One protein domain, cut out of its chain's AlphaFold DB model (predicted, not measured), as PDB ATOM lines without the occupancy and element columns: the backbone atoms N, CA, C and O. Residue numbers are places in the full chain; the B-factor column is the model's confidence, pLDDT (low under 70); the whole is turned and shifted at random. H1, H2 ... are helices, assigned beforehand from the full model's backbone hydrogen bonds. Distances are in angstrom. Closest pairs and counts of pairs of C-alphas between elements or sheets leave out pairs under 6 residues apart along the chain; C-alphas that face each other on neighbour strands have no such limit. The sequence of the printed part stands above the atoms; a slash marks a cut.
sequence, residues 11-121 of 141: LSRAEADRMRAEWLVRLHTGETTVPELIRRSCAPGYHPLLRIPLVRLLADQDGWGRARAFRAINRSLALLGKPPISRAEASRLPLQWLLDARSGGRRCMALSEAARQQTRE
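Overview. This is residues 11 to 121 of the 141 residues of an uncharacterized protein of Microbacterium maritypicum MF109 (UniProt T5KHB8). The longest helix, H1, makes one end of this domain, and two long helices, H5 and H8, cross steeply at the other end. Between these ends lie the short helices H2, H3, H4 and H7, with H4 and H7 nearest the middle, while H6 lies off to one side, near H5. The printed part has 111 residues with eight named helices, H1 to H8 in chain order, and no named strand, so its class is all helix. It is compact, with a radius of gyration of the C-alphas of 13.6 A and spans of 40 by 31 by 24 A.

Arrangement. H1, residues 11 to 28, touches H3, residues 47 to 51, with its residues 16 to 20 alone; the closest C-alphas, of Ala 16 and Pro 48, are 5.2 A apart. H2, residues 34 to 41, is close to H1 but not clearly touching, opposite ways at a shallow tilt of 23 degrees, with the C-alphas of Leu 27 and Val 34 closest at 7.1 A. H2 and H3 touch only at the corner, closest at the C-alphas of Ser 41 and Leu 49, 5.5 A. H3 also touches H7, residues 95 to 98, where the C-alphas of Leu 50 and Gln 96 are closest at 4.7 A. H4, residues 54 to 59, touches H5, residues 66 to 79, opposite ways at a steep tilt of 47 degrees, closest at the C-alphas of Ala 59 and Arg 66, 5.0 A. H5 touches H8, residues 106 to 120, opposite ways at a steep tilt of 56 degrees, with the C-alphas of Ser 76 and Leu 111 closest at 4.8 A. H6, residues 87 to 90, only just touches residues 70 to 73 of H5, with 3 pairs of C-alphas within 8 A, the closest being Phe 70 and Ala 90 at 6.7 A. H7 and H8 only just touch, only at the corner, through residues 107 to 108 of H8, with 3 pairs of C-alphas within 8 A; those of Leu 98 and Arg 107 are closest at 5.3 A. H1 is apart from H5 and H8, for instance. Every O i to N i+4 pair is within hydrogen-bond range in H1, H2, H4 and H5; H8 has 10 of 11, H3 has 0 of 1 but 2 of 2 O i to N i+3 pairs, and H6 and H7 are too short for an O i to N i+4 pair.

Along the chain. H1 starts at C-alpha 11, (141.681, 114.944, 251.365), and is 25.7 A long from first to last C-alpha. H2 is 10.4 A long, from Val 34 to Ser 41, and the short helices H3 and H4 follow, from His 47 to Arg 51 and from Leu 54 to Ala 59. H5 begins at C-alpha 66, (161.784, 114.045, 228.666), and is 20.0 A long. H6 and H7 have four residues each, and H8 is 21.2 A long, ending at C-alpha 120, (177.162, 123.701, 225.676).

Size, cuts and confidence. The two C-alphas farthest apart, of Leu 11 and Glu 121, are 45.2 A apart. The printed part has no cut, and no link is long. The mean pLDDT of the printed part is 92.7; residues 118 to 121 are under 70.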
ATOM      1  N   LEU A  11     141.696 113.487 251.538       93.00
ATOM      2  CA  LEU A  11     141.681 114.944 251.365       93.00
ATOM      3  C   LEU A  11     143.105 115.512 251.304       93.00
ATOM      4  O   LEU A  11     143.450 116.213 250.356       93.00
ATOM      5  N   SER A  12     143.970 115.103 252.237       90.44
ATOM      6  CA  SER A  12     145.379 115.521 252.259       90.44
ATOM      7  C   SER A  12     146.123 115.119 250.979       90.44
ATOM      8  O   SER A  12     146.961 115.862 250.462       90.44
ATOM      9  N   ARG A  13     145.818 113.933 250.432       92.69
ATOM     10  CA  ARG A  13     146.384 113.473 249.158       92.69
ATOM     11  C   ARG A  13     145.912 114.335 247.989       92.69
ATOM     12  O   ARG A  13     146.750 114.747 247.190       92.69
ATOM     13  N   ALA A  14     144.615 114.623 247.907       95.06
ATOM     14  CA  ALA A  14     144.048 115.456 246.849       95.06
ATOM     15  C   ALA A  14     144.633 116.878 246.871       95.06
ATOM     16  O   ALA A  14     145.003 117.413 245.827       95.06
ATOM     17  N   GLU A  15     144.803 117.467 248.056       95.31
ATOM     18  CA  GLU A  15     145.452 118.771 248.220       95.31
ATOM     19  C   GLU A  15     146.916 118.754 247.766       95.31
ATOM     20  O   GLU A  15     147.361 119.658 247.054       95.31
ATOM     21  N   ALA A  16     147.660 117.703 248.124       95.44
ATOM     22  CA  ALA A  16     149.043 117.519 247.700       95.44
ATOM     23  C   ALA A  16     149.169 117.345 246.175       95.44
ATOM     24  O   ALA A  16     150.090 117.898 245.569       95.44
ATOM     25  N   ASP A  17     148.260 116.589 245.553       95.88
ATOM     26  CA  ASP A  17     148.198 116.412 244.100       95.88
ATOM     27  C   ASP A  17     147.864 117.732 243.394       95.88
ATOM     28  O   ASP A  17     148.562 118.110 242.448       95.88
ATOM     29  N   ARG A  18     146.883 118.484 243.908       97.06
ATOM     30  CA  ARG A  18     146.518 119.814 243.399       97.06
ATOM     31  C   ARG A  18     147.699 120.779 243.449       97.06
ATOM     32  O   ARG A  18     148.005 121.413 242.443       97.06
ATOM     33  N   MET A  19     148.401 120.842 244.581       97.25
ATOM     34  CA  MET A  19     149.576 121.703 244.737       97.25
ATOM     35  C   MET A  19     150.672 121.342 243.727       97.25
ATOM     36  O   MET A  19     151.229 122.223 243.081       97.25
ATOM     37  N   ARG A  20     150.983 120.051 243.553       97.00
ATOM     38  CA  ARG A  20     151.983 119.631 242.559       97.00
ATOM     39  C   ARG A  20     151.586 120.039 241.144       97.00
ATOM     40  O   ARG A  20     152.437 120.528 240.408       97.00
ATOM     41  N   ALA A  21     150.321 119.839 240.777       95.69
ATOM     42  CA  ALA A  21     149.816 120.207 239.460       95.69
ATOM     43  C   ALA A  21     149.921 121.719 239.217       95.69
ATOM     44  O   ALA A  21     150.467 122.125 238.197       95.69
ATOM     45  N   GLU A  22     149.492 122.543 240.176       96.69
ATOM     46  CA  GLU A  22     149.566 124.007 240.090       96.69
ATOM     47  C   GLU A  22     151.002 124.495 239.856       96.69
ATOM     48  O   GLU A  22     151.257 125.306 238.968       96.69
ATOM     49  N   TRP A  23     151.971 123.957 240.599       96.69
ATOM     50  CA  TRP A  23     153.374 124.344 240.451       96.69
ATOM     51  C   TRP A  23     154.003 123.879 239.136       96.69
ATOM     52  O   TRP A  23     154.838 124.592 238.585       96.69
ATOM     53  N   LEU A  24     153.608 122.712 238.620       94.56
ATOM     54  CA  LEU A  24     154.050 122.253 237.302       94.56
ATOM     55  C   LEU A  24     153.445 123.096 236.175       94.56
ATOM     56  O   LEU A  24     154.151 123.401 235.221       94.56
ATOM     57  N   VAL A  25     152.185 123.527 236.306       95.12
ATOM     58  CA  VAL A  25     151.566 124.465 235.356       95.12
ATOM     59  C   VAL A  25     152.327 125.784 235.344       95.12
ATOM     60  O   VAL A  25     152.751 126.206 234.277       95.12
ATOM     61  N   ARG A  26     152.600 126.378 236.514       95.12
ATOM     62  CA  ARG A  26     153.404 127.611 236.611       95.12
ATOM     63  C   ARG A  26     154.790 127.469 235.994       95.12
ATOM     64  O   ARG A  26     155.328 128.421 235.443       95.12
ATOM     65  N   LEU A  27     155.405 126.295 236.140       94.19
ATOM     66  CA  LEU A  27     156.718 126.034 235.560       94.19
ATOM     67  C   LEU A  27     156.636 125.964 234.033       94.19
ATOM     68  O   LEU A  27     157.493 126.513 233.348       94.19
ATOM     69  N   HIS A  28     155.589 125.320 233.523       91.75
ATOM     70  CA  HIS A  28     155.331 125.186 232.098       91.75
ATOM     71  C   HIS A  28     154.978 126.518 231.429       91.75
ATOM     72  O   HIS A  28     155.438 126.781 230.323       91.75
ATOM     73  N   THR A  29     154.209 127.377 232.104       92.56
ATOM     74  CA  THR A  29     153.852 128.719 231.614       92.56
ATOM     75  C   THR A  29     154.965 129.752 231.808       92.56
ATOM     76  O   THR A  29     154.820 130.890 231.371       92.56
ATOM     77  N   GLY A  30     156.077 129.384 232.454       91.81
ATOM     78  CA  GLY A  30     157.189 130.292 232.740       91.81
ATOM     79  C   GLY A  30     156.929 131.284 233.880       91.81
ATOM     80  O   GLY A  30     157.771 132.138 234.147       91.81
ATOM     81  N   GLU A  31     155.808 131.164 234.601       95.25
ATOM     82  CA  GLU A  31     155.506 131.953 235.808       95.25
ATOM     83  C   GLU A  31     156.457 131.639 236.974       95.25
ATOM     84  O   GLU A  31     156.610 132.430 237.906       95.25
ATOM     85  N   THR A  32     157.091 130.465 236.952       95.31
ATOM     86  CA  THR A  32     158.159 130.096 237.884       95.31
ATOM     87  C   THR A  32     159.294 129.385 237.159       95.31
ATOM     88  O   THR A  32     159.157 128.932 236.026       95.31
ATOM     89  N   THR A  33     160.433 129.255 237.832       93.12
ATOM     90  CA  THR A  33     161.610 128.545 237.324       93.12
ATOM     91  C   THR A  33     161.928 127.348 238.213       93.12
ATOM     92  O   THR A  33     161.511 127.286 239.371       93.12
ATOM     93  N   VAL A  34     162.707 126.382 237.716       92.88
ATOM     94  CA  VAL A  34     163.124 125.243 238.554       92.88
ATOM     95  C   VAL A  34     163.902 125.663 239.804       92.88
ATOM     96  O   VAL A  34     163.570 125.145 240.869       92.88
ATOM     97  N   PRO A  35     164.869 126.600 239.754       92.50
ATOM     98  CA  PRO A  35     165.503 127.113 240.967       92.50
ATOM     99  C   PRO A  35     164.502 127.683 241.982       92.50
ATOM    100  O   PRO A  35     164.625 127.411 243.177       92.50
ATOM    101  N   GLU A  36     163.482 128.410 241.518       94.19
ATOM    102  CA  GLU A  36     162.448 128.978 242.386       94.19
ATOM    103  C   GLU A  36     161.549 127.900 243.003       94.19
ATOM    104  O   GLU A  36     161.301 127.918 244.209       94.19
ATOM    105  N   LEU A  37     161.120 126.908 242.218       95.12
ATOM    106  CA  LEU A  37     160.351 125.769 242.720       95.12
ATOM    107  C   LEU A  37     161.153 124.970 243.758       95.12
ATOM    108  O   LEU A  37     160.619 124.619 244.811       95.12
ATOM    109  N   ILE A  38     162.443 124.726 243.500       94.19
ATOM    110  CA  ILE A  38     163.346 124.064 244.449       94.19
ATOM    111  C   ILE A  38     163.416 124.867 245.750       94.19
ATOM    112  O   ILE A  38     163.185 124.305 246.822       94.19
ATOM    113  N   ARG A  39     163.664 126.180 245.669       93.75
ATOM    114  CA  ARG A  39     163.707 127.070 246.837       93.75
ATOM    115  C   ARG A  39     162.397 127.028 247.619       93.75
ATOM    116  O   ARG A  39     162.420 126.893 248.841       93.75
ATOM    117  N   ARG A  40     161.254 127.083 246.928       95.12
ATOM    118  CA  ARG A  40     159.935 127.016 247.564       95.12
ATOM    119  C   ARG A  40     159.681 125.672 248.235       95.12
ATOM    120  O   ARG A  40     159.112 125.653 249.318       95.12
ATOM    121  N   SER A  41     160.132 124.563 247.651       95.25
ATOM    122  CA  SER A  41     159.947 123.224 248.229       95.25
ATOM    123  C   SER A  41     160.625 123.031 249.595       95.25
ATOM    124  O   SER A  41     160.233 122.142 250.350       95.25
ATOM    125  N   CYS A  42     161.603 123.882 249.929       92.81
ATOM    126  CA  CYS A  42     162.256 123.916 251.238       92.81
ATOM    127  C   CYS A  42     161.456 124.687 252.303       92.81
ATOM    128  O   CYS A  42     161.786 124.599 253.484       92.81
ATOM    129  N   ALA A  43     160.435 125.457 251.916       94.75
ATOM    130  CA  ALA A  43     159.635 126.245 252.845       94.75
ATOM    131  C   ALA A  43     158.575 125.384 253.570       94.75
ATOM    132  O   ALA A  43     158.055 124.420 252.992       94.75
ATOM    133  N   PRO A  44     158.197 125.746 254.811       93.50
ATOM    134  CA  PRO A  44     157.095 125.101 255.519       93.50
ATOM    135  C   PRO A  44     155.807 125.106 254.682       93.50
ATOM    136  O   PRO A  44     155.482 126.103 254.041       93.50
ATOM    137  N   GLY A  45     155.082 123.985 254.669       92.75
ATOM    138  CA  GLY A  45     153.830 123.832 253.911       92.75
ATOM    139  C   GLY A  45     153.989 123.389 252.449       92.75
ATOM    140  O   GLY A  45     153.004 123.002 251.830       92.75
ATOM    141  N   TYR A  46     155.213 123.343 251.910       95.62
ATOM    142  CA  TYR A  46     155.478 122.957 250.512       95.62
ATOM    143  C   TYR A  46     156.091 121.557 250.349       95.62
ATOM    144  O   TYR A  46     156.512 121.170 249.258       95.62
ATOM    145  N   HIS A  47     156.083 120.745 251.410       93.88
ATOM    146  CA  HIS A  47     156.568 119.361 251.378       93.88
ATOM    147  C   HIS A  47     155.967 118.480 250.263       93.88
ATOM    148  O   HIS A  47     156.697 117.622 249.757       93.88
ATOM    149  N   PRO A  48     154.706 118.666 249.809       96.62
ATOM    150  CA  PRO A  48     154.188 117.937 248.651       96.62
ATOM    151  C   PRO A  48     155.024 118.083 247.373       96.62
ATOM    152  O   PRO A  48     155.071 117.135 246.580       96.62
ATOM    153  N   LEU A  49     155.711 119.218 247.189       96.94
ATOM    154  CA  LEU A  49     156.563 119.487 246.025       96.94
ATOM    155  C   LEU A  49     157.806 118.593 245.993       96.94
ATOM    156  O   LEU A  49     158.272 118.218 244.920       96.94
ATOM    157  N   LEU A  50     158.298 118.157 247.157       96.38
ATOM    158  CA  LEU A  50     159.449 117.252 247.262       96.38
ATOM    159  C   LEU A  50     159.199 115.896 246.588       96.38
ATOM    160  O   LEU A  50     160.146 115.165 246.301       96.38
ATOM    161  N   ARG A  51     157.935 115.542 246.330       96.56
ATOM    162  CA  ARG A  51     157.538 114.292 245.667       96.56
ATOM    163  C   ARG A  51     157.372 114.423 244.155       96.56
ATOM    164  O   ARG A  51     157.074 113.423 243.511       96.56
ATOM    165  N   ILE A  52     157.586 115.606 243.581       96.88
ATOM    166  CA  ILE A  52     157.609 115.779 242.126       96.88
ATOM    167  C   ILE A  52     158.812 115.004 241.561       96.88
ATOM    168  O   ILE A  52     159.934 115.215 242.028       96.88
ATOM    169  N   PRO A  53     158.623 114.114 240.568       96.62
ATOM    170  CA  PRO A  53     159.739 113.442 239.915       96.62
ATOM    171  C   PRO A  53     160.650 114.419 239.172       96.62
ATOM    172  O   PRO A  53     160.171 115.281 238.437       96.62
ATOM    173  N   LEU A  54     161.965 114.238 239.278       95.75
ATOM    174  CA  LEU A  54     162.955 115.097 238.624       95.75
ATOM    175  C   LEU A  54     162.808 115.106 237.102       95.75
ATOM    176  O   LEU A  54     162.935 116.160 236.490       95.75
ATOM    177  N   VAL A  55     162.488 113.962 236.484       96.06
ATOM    178  CA  VAL A  55     162.227 113.909 235.034       96.06
ATOM    179  C   VAL A  55     161.069 114.829 234.654       96.06
ATOM    180  O   VAL A  55     161.166 115.516 233.644       96.06
ATOM    181  N   ARG A  56     159.994 114.856 235.453       94.88
ATOM    182  CA  ARG A  56     158.827 115.718 235.222       94.88
ATOM    183  C   ARG A  56     159.200 117.183 235.420       94.88
ATOM    184  O   ARG A  56     158.968 117.987 234.534       94.88
ATOM    185  N   LEU A  57     159.851 117.492 236.541       94.62
ATOM    186  CA  LEU A  57     160.304 118.842 236.874       94.62
ATOM    187  C   LEU A  57     161.195 119.444 235.779       94.62
ATOM    188  O   LEU A  57     161.066 120.612 235.444       94.62
ATOM    189  N   LEU A  58     162.126 118.662 235.234       93.50
ATOM    190  CA  LEU A  58     163.030 119.142 234.193       93.50
ATOM    191  C   LEU A  58     162.354 119.215 232.822       93.50
ATOM    192  O   LEU A  58     162.654 120.124 232.064       93.50
ATOM    193  N   ALA A  59     161.475 118.265 232.494       93.56
ATOM    194  CA  ALA A  59     160.806 118.214 231.195       93.56
ATOM    195  C   ALA A  59     159.639 119.202 231.050       93.56
ATOM    196  O   ALA A  59     159.243 119.468 229.926       93.56
ATOM    197  N   ASP A  60     159.087 119.714 232.150       90.88
ATOM    198  CA  ASP A  60     158.020 120.722 232.098       90.88
ATOM    199  C   ASP A  60     158.591 122.155 231.943       90.88
ATOM    200  O   ASP A  60     157.816 123.097 231.843       90.88
ATOM    201  N   GLN A  61     159.920 122.337 231.882       87.00
ATOM    202  CA  GLN A  61     160.553 123.618 231.520       87.00
ATOM    203  C   GLN A  61     160.456 123.891 230.016       87.00
ATOM    204  O   GLN A  61     160.559 122.966 229.204       87.00
ATOM    205  N   ASP A  62     160.393 125.167 229.641       82.56
ATOM    206  CA  ASP A  62     160.483 125.561 228.237       82.56
ATOM    207  C   ASP A  62     161.813 125.109 227.594       82.56
ATOM    208  O   ASP A  62     162.887 125.176 228.200       82.56
ATOM    209  N   GLY A  63     161.741 124.576 226.373       84.38
ATOM    210  CA  GLY A  63     162.895 124.021 225.652       84.38
ATOM    211  C   GLY A  63     163.456 122.693 226.195       84.38
ATOM    212  O   GLY A  63     164.532 122.244 225.764       84.38
ATOM    213  N   TRP A  64     162.768 122.026 227.133       90.44
ATOM    214  CA  TRP A  64     163.174 120.720 227.661       90.44
ATOM    215  C   TRP A  64     162.200 119.601 227.294       90.44
ATOM    216  O   TRP A  64     161.012 119.644 227.562       90.44
ATOM    217  N   GLY A  65     162.737 118.516 226.731       91.50
ATOM    218  CA  GLY A  65     162.003 117.264 226.546       91.50
ATOM    219  C   GLY A  65     162.372 116.212 227.592       91.50
ATOM    220  O   GLY A  65     163.464 116.233 228.169       91.50
ATOM    221  N   ARG A  66     161.522 115.188 227.760       93.12
ATOM    222  CA  ARG A  66     161.784 114.045 228.666       93.12
ATOM    223  C   ARG A  66     163.122 113.349 228.402       93.12
ATOM    224  O   ARG A  66     163.799 112.938 229.339       93.12
ATOM    225  N   ALA A  67     163.527 113.231 227.135       91.69
ATOM    226  CA  ALA A  67     164.817 112.644 226.768       91.69
ATOM    227  C   ALA A  67     166.003 113.492 227.261       91.69
ATOM    228  O   ALA A  67     166.987 112.940 227.752       91.69
ATOM    229  N   ARG A  68     165.893 114.825 227.177       91.56
ATOM    230  CA  ARG A  68     166.898 115.768 227.690       91.56
ATOM    231  C   ARG A  68     166.989 115.673 229.213       91.56
ATOM    232  O   ARG A  68     168.070 115.426 229.737       91.56
ATOM    233  N   ALA A  69     165.846 115.728 229.900       94.44
ATOM    234  CA  ALA A  69     165.756 115.548 231.349       94.44
ATOM    235  C   ALA A  69     166.403 114.232 231.823       94.44
ATOM    236  O   ALA A  69     167.215 114.226 232.746       94.44
ATOM    237  N   PHE A  70     166.095 113.116 231.155       95.69
ATOM    238  CA  PHE A  70     166.678 111.810 231.465       95.69
ATOM    239  C   PHE A  70     168.205 111.786 231.310       95.69
ATOM    240  O   PHE A  70     168.907 111.264 232.178       95.69
ATOM    241  N   ARG A  71     168.735 112.374 230.228       94.12
ATOM    242  CA  ARG A  71     170.186 112.490 230.018       94.12
ATOM    243  C   ARG A  71     170.848 113.333 231.107       94.12
ATOM    244  O   ARG A  71     171.870 112.909 231.637       94.12
ATOM    245  N   ALA A  72     170.256 114.468 231.479       94.56
ATOM    246  CA  ALA A  72     170.775 115.323 232.544       94.56
ATOM    247  C   ALA A  72     170.844 114.588 233.896       94.56
ATOM    248  O   ALA A  72     171.845 114.687 234.603       94.56
ATOM    249  N   ILE A  73     169.831 113.781 234.229       96.25
ATOM    250  CA  ILE A  73     169.826 112.964 235.455       96.25
ATOM    251  C   ILE A  73     170.940 111.916 235.428       96.25
ATOM    252  O   ILE A  73     171.708 111.817 236.381       96.25
ATOM    253  N   ASN A  74     171.085 111.160 234.338       96.44
ATOM    254  CA  ASN A  74     172.153 110.162 234.241       96.44
ATOM    255  C   ASN A  74     173.553 110.783 234.229       96.44
ATOM    256  O   ASN A  74     174.476 110.235 234.825       96.44
ATOM    257  N   ARG A  75     173.710 111.962 233.623       95.38
ATOM    258  CA  ARG A  75     174.961 112.720 233.684       95.38
ATOM    259  C   ARG A  75     175.261 113.192 235.108       95.38
ATOM    260  O   ARG A  75     176.393 113.059 235.556       95.38
ATOM    261  N   SER A  76     174.252 113.667 235.838       96.44
ATOM    262  CA  SER A  76     174.372 114.006 237.262       96.44
ATOM    263  C   SER A  76     174.815 112.796 238.095       96.44
ATOM    264  O   SER A  76     175.716 112.914 238.919       96.44
ATOM    265  N   LEU A  77     174.252 111.609 237.839       96.69
ATOM    266  CA  LEU A  77     174.681 110.367 238.491       96.69
ATOM    267  C   LEU A  77     176.134 110.008 238.164       96.69
ATOM    268  O   LEU A  77     176.882 109.671 239.079       96.69
ATOM    269  N   ALA A  78     176.551 110.152 236.905       96.31
ATOM    270  CA  ALA A  78     177.932 109.914 236.496       96.31
ATOM    271  C   ALA A  78     178.919 110.855 237.211       96.31
ATOM    272  O   ALA A  78     179.942 110.395 237.710       96.31
ATOM    273  N   LEU A  79     178.584 112.145 237.354       96.06
ATOM    274  CA  LEU A  79     179.383 113.114 238.127       96.06
ATOM    275  C   LEU A  79     179.493 112.747 239.617       96.06
ATOM    276  O   LEU A  79     180.442 113.140 240.289       96.06
ATOM    277  N   LEU A  80     178.531 111.984 240.139       96.25
ATOM    278  CA  LEU A  80     178.533 111.463 241.507       96.25
ATOM    279  C   LEU A  80     179.182 110.072 241.621       96.25
ATOM    280  O   LEU A  80     179.111 109.470 242.694       96.25
ATOM    281  N   GLY A  81     179.753 109.534 240.536       95.94
ATOM    282  CA  GLY A  81     180.327 108.186 240.489       95.94
ATOM    283  C   GLY A  81     179.289 107.069 240.647       95.94
ATOM    284  O   GLY A  81     179.607 105.998 241.159       95.94
ATOM    285  N   LYS A  82     178.027 107.320 240.282       95.69
ATOM    286  CA  LYS A  82     176.928 106.348 240.375       95.69
ATOM    287  C   LYS A  82     176.635 105.709 239.016       95.69
ATOM    288  O   LYS A  82     176.778 106.385 237.995       95.69
ATOM    289  N   PRO A  83     176.187 104.439 238.992       96.44
ATOM    290  CA  PRO A  83     175.778 103.799 237.750       96.44
ATOM    291  C   PRO A  83     174.578 104.530 237.128       96.44
ATOM    292  O   PRO A  83     173.775 105.128 237.858       96.44
ATOM    293  N   PRO A  84     174.439 104.486 235.790       96.31
ATOM    294  CA  PRO A  84     173.261 105.014 235.124       96.31
ATOM    295  C   PRO A  84     172.021 104.212 235.525       96.31
ATOM    296  O   PRO A  84     172.092 103.016 235.801       96.31
ATOM    297  N   ILE A  85     170.875 104.881 235.516       97.25
ATOM    298  CA  ILE A  85     169.573 104.295 235.830       97.25
ATOM    299  C   ILE A  85     168.687 104.242 234.589       97.25
ATOM    300  O   ILE A  85     168.812 105.042 233.652       97.25
ATOM    301  N   SER A  86     167.742 103.308 234.603       97.31
ATOM    302  CA  SER A  86     166.733 103.158 233.562       97.31
ATOM    303  C   SER A  86     165.757 104.341 233.529       97.31
ATOM    304  O   SER A  86     165.612 105.114 234.483       97.31
ATOM    305  N   ARG A  87     165.009 104.471 232.426       93.94
ATOM    306  CA  ARG A  87     163.942 105.484 232.303       93.94
ATOM    307  C   ARG A  87     162.854 105.316 233.368       93.94
ATOM    308  O   ARG A  87     162.318 106.315 233.848       93.94
ATOM    309  N   ALA A  88     162.537 104.075 233.730       95.31
ATOM    310  CA  ALA A  88     161.530 103.766 234.741       95.31
ATOM    311  C   ALA A  88     161.970 104.245 236.132       95.31
ATOM    312  O   ALA A  88     161.188 104.868 236.846       95.31
ATOM    313  N   GLU A  89     163.235 104.022 236.487       96.56
ATOM    314  CA  GLU A  89     163.819 104.498 237.744       96.56
ATOM    315  C   GLU A  89     163.926 106.025 237.775       96.56
ATOM    316  O   GLU A  89     163.500 106.652 238.745       96.56
ATOM    317  N   ALA A  90     164.404 106.646 236.692       94.62
ATOM    318  CA  ALA A  90     164.517 108.102 236.606       94.62
ATOM    319  C   ALA A  90     163.155 108.798 236.765       94.62
ATOM    320  O   ALA A  90     163.051 109.824 237.434       94.62
ATOM    321  N   SER A  91     162.091 108.210 236.208       94.19
ATOM    322  CA  SER A  91     160.720 108.731 236.311       94.19
ATOM    323  C   SER A  91     160.142 108.668 237.727       94.19
ATOM    324  O   SER A  91     159.127 109.304 237.996       94.19
ATOM    325  N   ARG A  92     160.769 107.910 238.633       95.62
ATOM    326  CA  ARG A  92     160.375 107.787 240.044       95.62
ATOM    327  C   ARG A  92     161.272 108.585 240.981       95.62
ATOM    328  O   ARG A  92     160.937 108.703 242.155       95.62
ATOM    329  N   LEU A  93     162.395 109.115 240.493       96.62
ATOM    330  CA  LEU A  93     163.377 109.818 241.311       96.62
ATOM    331  C   LEU A  93     162.809 111.184 241.741       96.62
ATOM    332  O   LEU A  93     162.659 112.059 240.886       96.62
ATOM    333  N   PRO A  94     162.454 111.389 243.022       97.38
ATOM    334  CA  PRO A  94     161.739 112.586 243.449       97.38
ATOM    335  C   PRO A  94     162.698 113.752 243.709       97.38
ATOM    336  O   PRO A  94     163.878 113.544 243.993       97.38
ATOM    337  N   LEU A  95     162.178 114.979 243.716       96.25
ATOM    338  CA  LEU A  95     162.925 116.179 244.100       96.25
ATOM    339  C   LEU A  95     163.599 116.041 245.478       96.25
ATOM    340  O   LEU A  95     164.723 116.497 245.669       96.25
ATOM    341  N   GLN A  96     162.981 115.317 246.413       96.69
ATOM    342  CA  GLN A  96     163.574 114.997 247.712       96.69
ATOM    343  C   GLN A  96     164.955 114.329 247.605       96.69
ATOM    344  O   GLN A  96     165.816 114.573 248.446       96.69
ATOM    345  N   TRP A  97     165.194 113.496 246.585       95.88
ATOM    346  CA  TRP A  97     166.506 112.880 246.380       95.88
ATOM    347  C   TRP A  97     167.578 113.938 246.114       95.88
ATOM    348  O   TRP A  97     168.692 113.810 246.621       95.88
ATOM    349  N   LEU A  98     167.236 114.987 245.362       94.62
ATOM    350  CA  LEU A  98     168.135 116.094 245.046       94.62
ATOM    351  C   LEU A  98     168.505 116.896 246.301       94.62
ATOM    352  O   LEU A  98     169.652 117.309 246.449       94.62
ATOM    353  N   LEU A  99     167.529 117.070 247.197       94.50
ATOM    354  CA  LEU A  99     167.599 117.898 248.405       94.50
ATOM    355  C   LEU A  99     167.966 117.129 249.682       94.50
ATOM    356  O   LEU A  99     167.843 117.648 250.788       94.50
ATOM    357  N   ASP A 100     168.424 115.887 249.551       93.69
ATOM    358  CA  ASP A 100     168.844 115.072 250.688       93.69
ATOM    359  C   ASP A 100     170.033 115.727 251.410       93.69
ATOM    360  O   ASP A 100     171.133 115.815 250.852       93.69
ATOM    361  N   ALA A 101     169.826 116.157 252.659       89.38
ATOM    362  CA  ALA A 101     170.826 116.859 253.466       89.38
ATOM    363  C   ALA A 101     172.137 116.069 253.611       89.38
ATOM    364  O   ALA A 101     173.221 116.649 253.596       89.38
ATOM    365  N   ARG A 102     172.065 114.731 253.631       93.75
ATOM    366  CA  ARG A 102     173.245 113.849 253.725       93.75
ATOM    367  C   ARG A 102     174.149 113.934 252.496       93.75
ATOM    368  O   ARG A 102     175.299 113.503 252.527       93.75
ATOM    369  N   SER A 103     173.638 114.465 251.385       91.69
ATOM    370  CA  SER A 103     174.439 114.699 250.188       91.69
ATOM    371  C   SER A 103     175.300 115.963 250.275       91.69
ATOM    372  O   SER A 103     176.206 116.101 249.452       91.69
ATOM    373  N   GLY A 104     175.050 116.857 251.243       90.62
ATOM    374  CA  GLY A 104     175.768 118.126 251.386       90.62
ATOM    375  C   GLY A 104     175.633 119.026 250.153       90.62
ATOM    376  O   GLY A 104     176.597 119.660 249.746       90.62
ATOM    377  N   GLY A 105     174.486 118.982 249.464       91.31
ATOM    378  CA  GLY A 105     174.249 119.744 248.232       91.31
ATOM    379  C   GLY A 105     174.911 119.177 246.968       91.31
ATOM    380  O   GLY A 105     174.611 119.644 245.869       91.31
ATOM    381  N   ARG A 106     175.744 118.128 247.070       95.50
ATOM    382  CA  ARG A 106     176.464 117.541 245.919       95.50
ATOM    383  C   ARG A 106     175.544 117.094 244.786       95.50
ATOM    384  O   ARG A 106     175.885 117.281 243.624       95.50
ATOM    385  N   ARG A 107     174.369 116.539 245.105       95.88
ATOM    386  CA  ARG A 107     173.382 116.121 244.090       95.88
ATOM    387  C   ARG A 107     172.823 117.317 243.324       95.88
ATOM    388  O   ARG A 107     172.729 117.259 242.102       95.88
ATOM    389  N   CYS A 108     172.505 118.401 244.032       93.31
ATOM    390  CA  CYS A 108     172.049 119.643 243.418       93.31
ATOM    391  C   CYS A 108     173.127 120.231 242.501       93.31
ATOM    392  O   CYS A 108     172.845 120.502 241.339       93.31
ATOM    393  N   MET A 109     174.372 120.332 242.981       93.88
ATOM    394  CA  MET A 109     175.498 120.831 242.180       93.88
ATOM    395  C   MET A 109     175.743 119.979 240.928       93.88
ATOM    396  O   MET A 109     175.854 120.523 239.832       93.88
ATOM    397  N   ALA A 110     175.754 118.650 241.065       95.31
ATOM    398  CA  ALA A 110     175.936 117.736 239.941       95.31
ATOM    399  C   ALA A 110     174.813 117.863 238.901       95.31
ATOM    400  O   ALA A 110     175.069 117.784 237.702       95.31
ATOM    401  N   LEU A 111     173.562 118.055 239.334       93.81
ATOM    402  CA  LEU A 111     172.450 118.274 238.409       93.81
ATOM    403  C   LEU A 111     172.555 119.628 237.699       93.81
ATOM    404  O   LEU A 111     172.359 119.684 236.487       93.81
ATOM    405  N   SER A 112     172.887 120.701 238.423       91.69
ATOM    406  CA  SER A 112     173.107 122.024 237.831       91.69
ATOM    407  C   SER A 112     174.229 122.000 236.793       91.69
ATOM    408  O   SER A 112     174.076 122.573 235.716       91.69
ATOM    409  N   GLU A 113     175.325 121.299 237.079       92.56
ATOM    410  CA  GLU A 113     176.437 121.139 236.143       92.56
ATOM    411  C   GLU A 113     176.035 120.314 234.915       92.56
ATOM    412  O   GLU A 113     176.249 120.740 233.781       92.56
ATOM    413  N   ALA A 114     175.361 119.177 235.115       90.62
ATOM    414  CA  ALA A 114     174.852 118.354 234.021       90.62
ATOM    415  C   ALA A 114     173.888 119.126 233.099       90.62
ATOM    416  O   ALA A 114     173.964 119.002 231.876       90.62
ATOM    417  N   ALA A 115     173.008 119.950 233.675       86.38
ATOM    418  CA  ALA A 115     172.082 120.787 232.920       86.38
ATOM    419  C   ALA A 115     172.800 121.877 232.102       86.38
ATOM    420  O   ALA A 115     172.404 122.141 230.967       86.38
ATOM    421  N   ARG A 116     173.877 122.473 232.638       83.00
ATOM    422  CA  ARG A 116     174.699 123.478 231.935       83.00
ATOM    423  C   ARG A 116     175.509 122.878 230.788       83.00
ATOM    424  O   ARG A 116     175.548 123.464 229.708       83.00
ATOM    425  N   GLN A 117     176.134 121.719 231.000       71.12
ATOM    426  CA  GLN A 117     176.936 121.044 229.969       71.12
ATOM    427  C   GLN A 117     176.099 120.695 228.739       71.12
ATOM    428  O   GLN A 117     176.560 120.866 227.615       71.12
ATOM    429  N   GLN A 118     174.841 120.301 228.933       65.56
ATOM    430  CA  GLN A 118     173.962 119.952 227.822       65.56
ATOM    431  C   GLN A 118     173.581 121.151 226.941       65.56
ATOM    432  O   GLN A 118     173.309 120.971 225.761       65.56
ATOM    433  N   THR A 119     173.579 122.370 227.487       62.94
ATOM    434  CA  THR A 119     173.424 123.596 226.688       62.94
ATOM    435  C   THR A 119     174.685 123.901 225.873       62.94
ATOM    436  O   THR A 119     174.581 124.446 224.784       62.94
ATOM    437  N   ARG A 120     175.872 123.514 226.368       57.84
ATOM    438  CA  ARG A 120     177.162 123.701 225.676       57.84
ATOM    439  C   ARG A 120     177.439 122.645 224.603       57.84
ATOM    440  O   ARG A 120     178.166 122.923 223.659       57.84
ATOM    441  N   GLU A 121     176.888 121.440 224.747       57.72
ATOM    442  CA  GLU A 121     177.018 120.359 223.753       57.72
ATOM    443  C   GLU A 121     176.231 120.618 222.461       57.72
ATOM    444  O   GLU A 121     176.520 119.992 221.437       57.72
TER     445      GLU A 121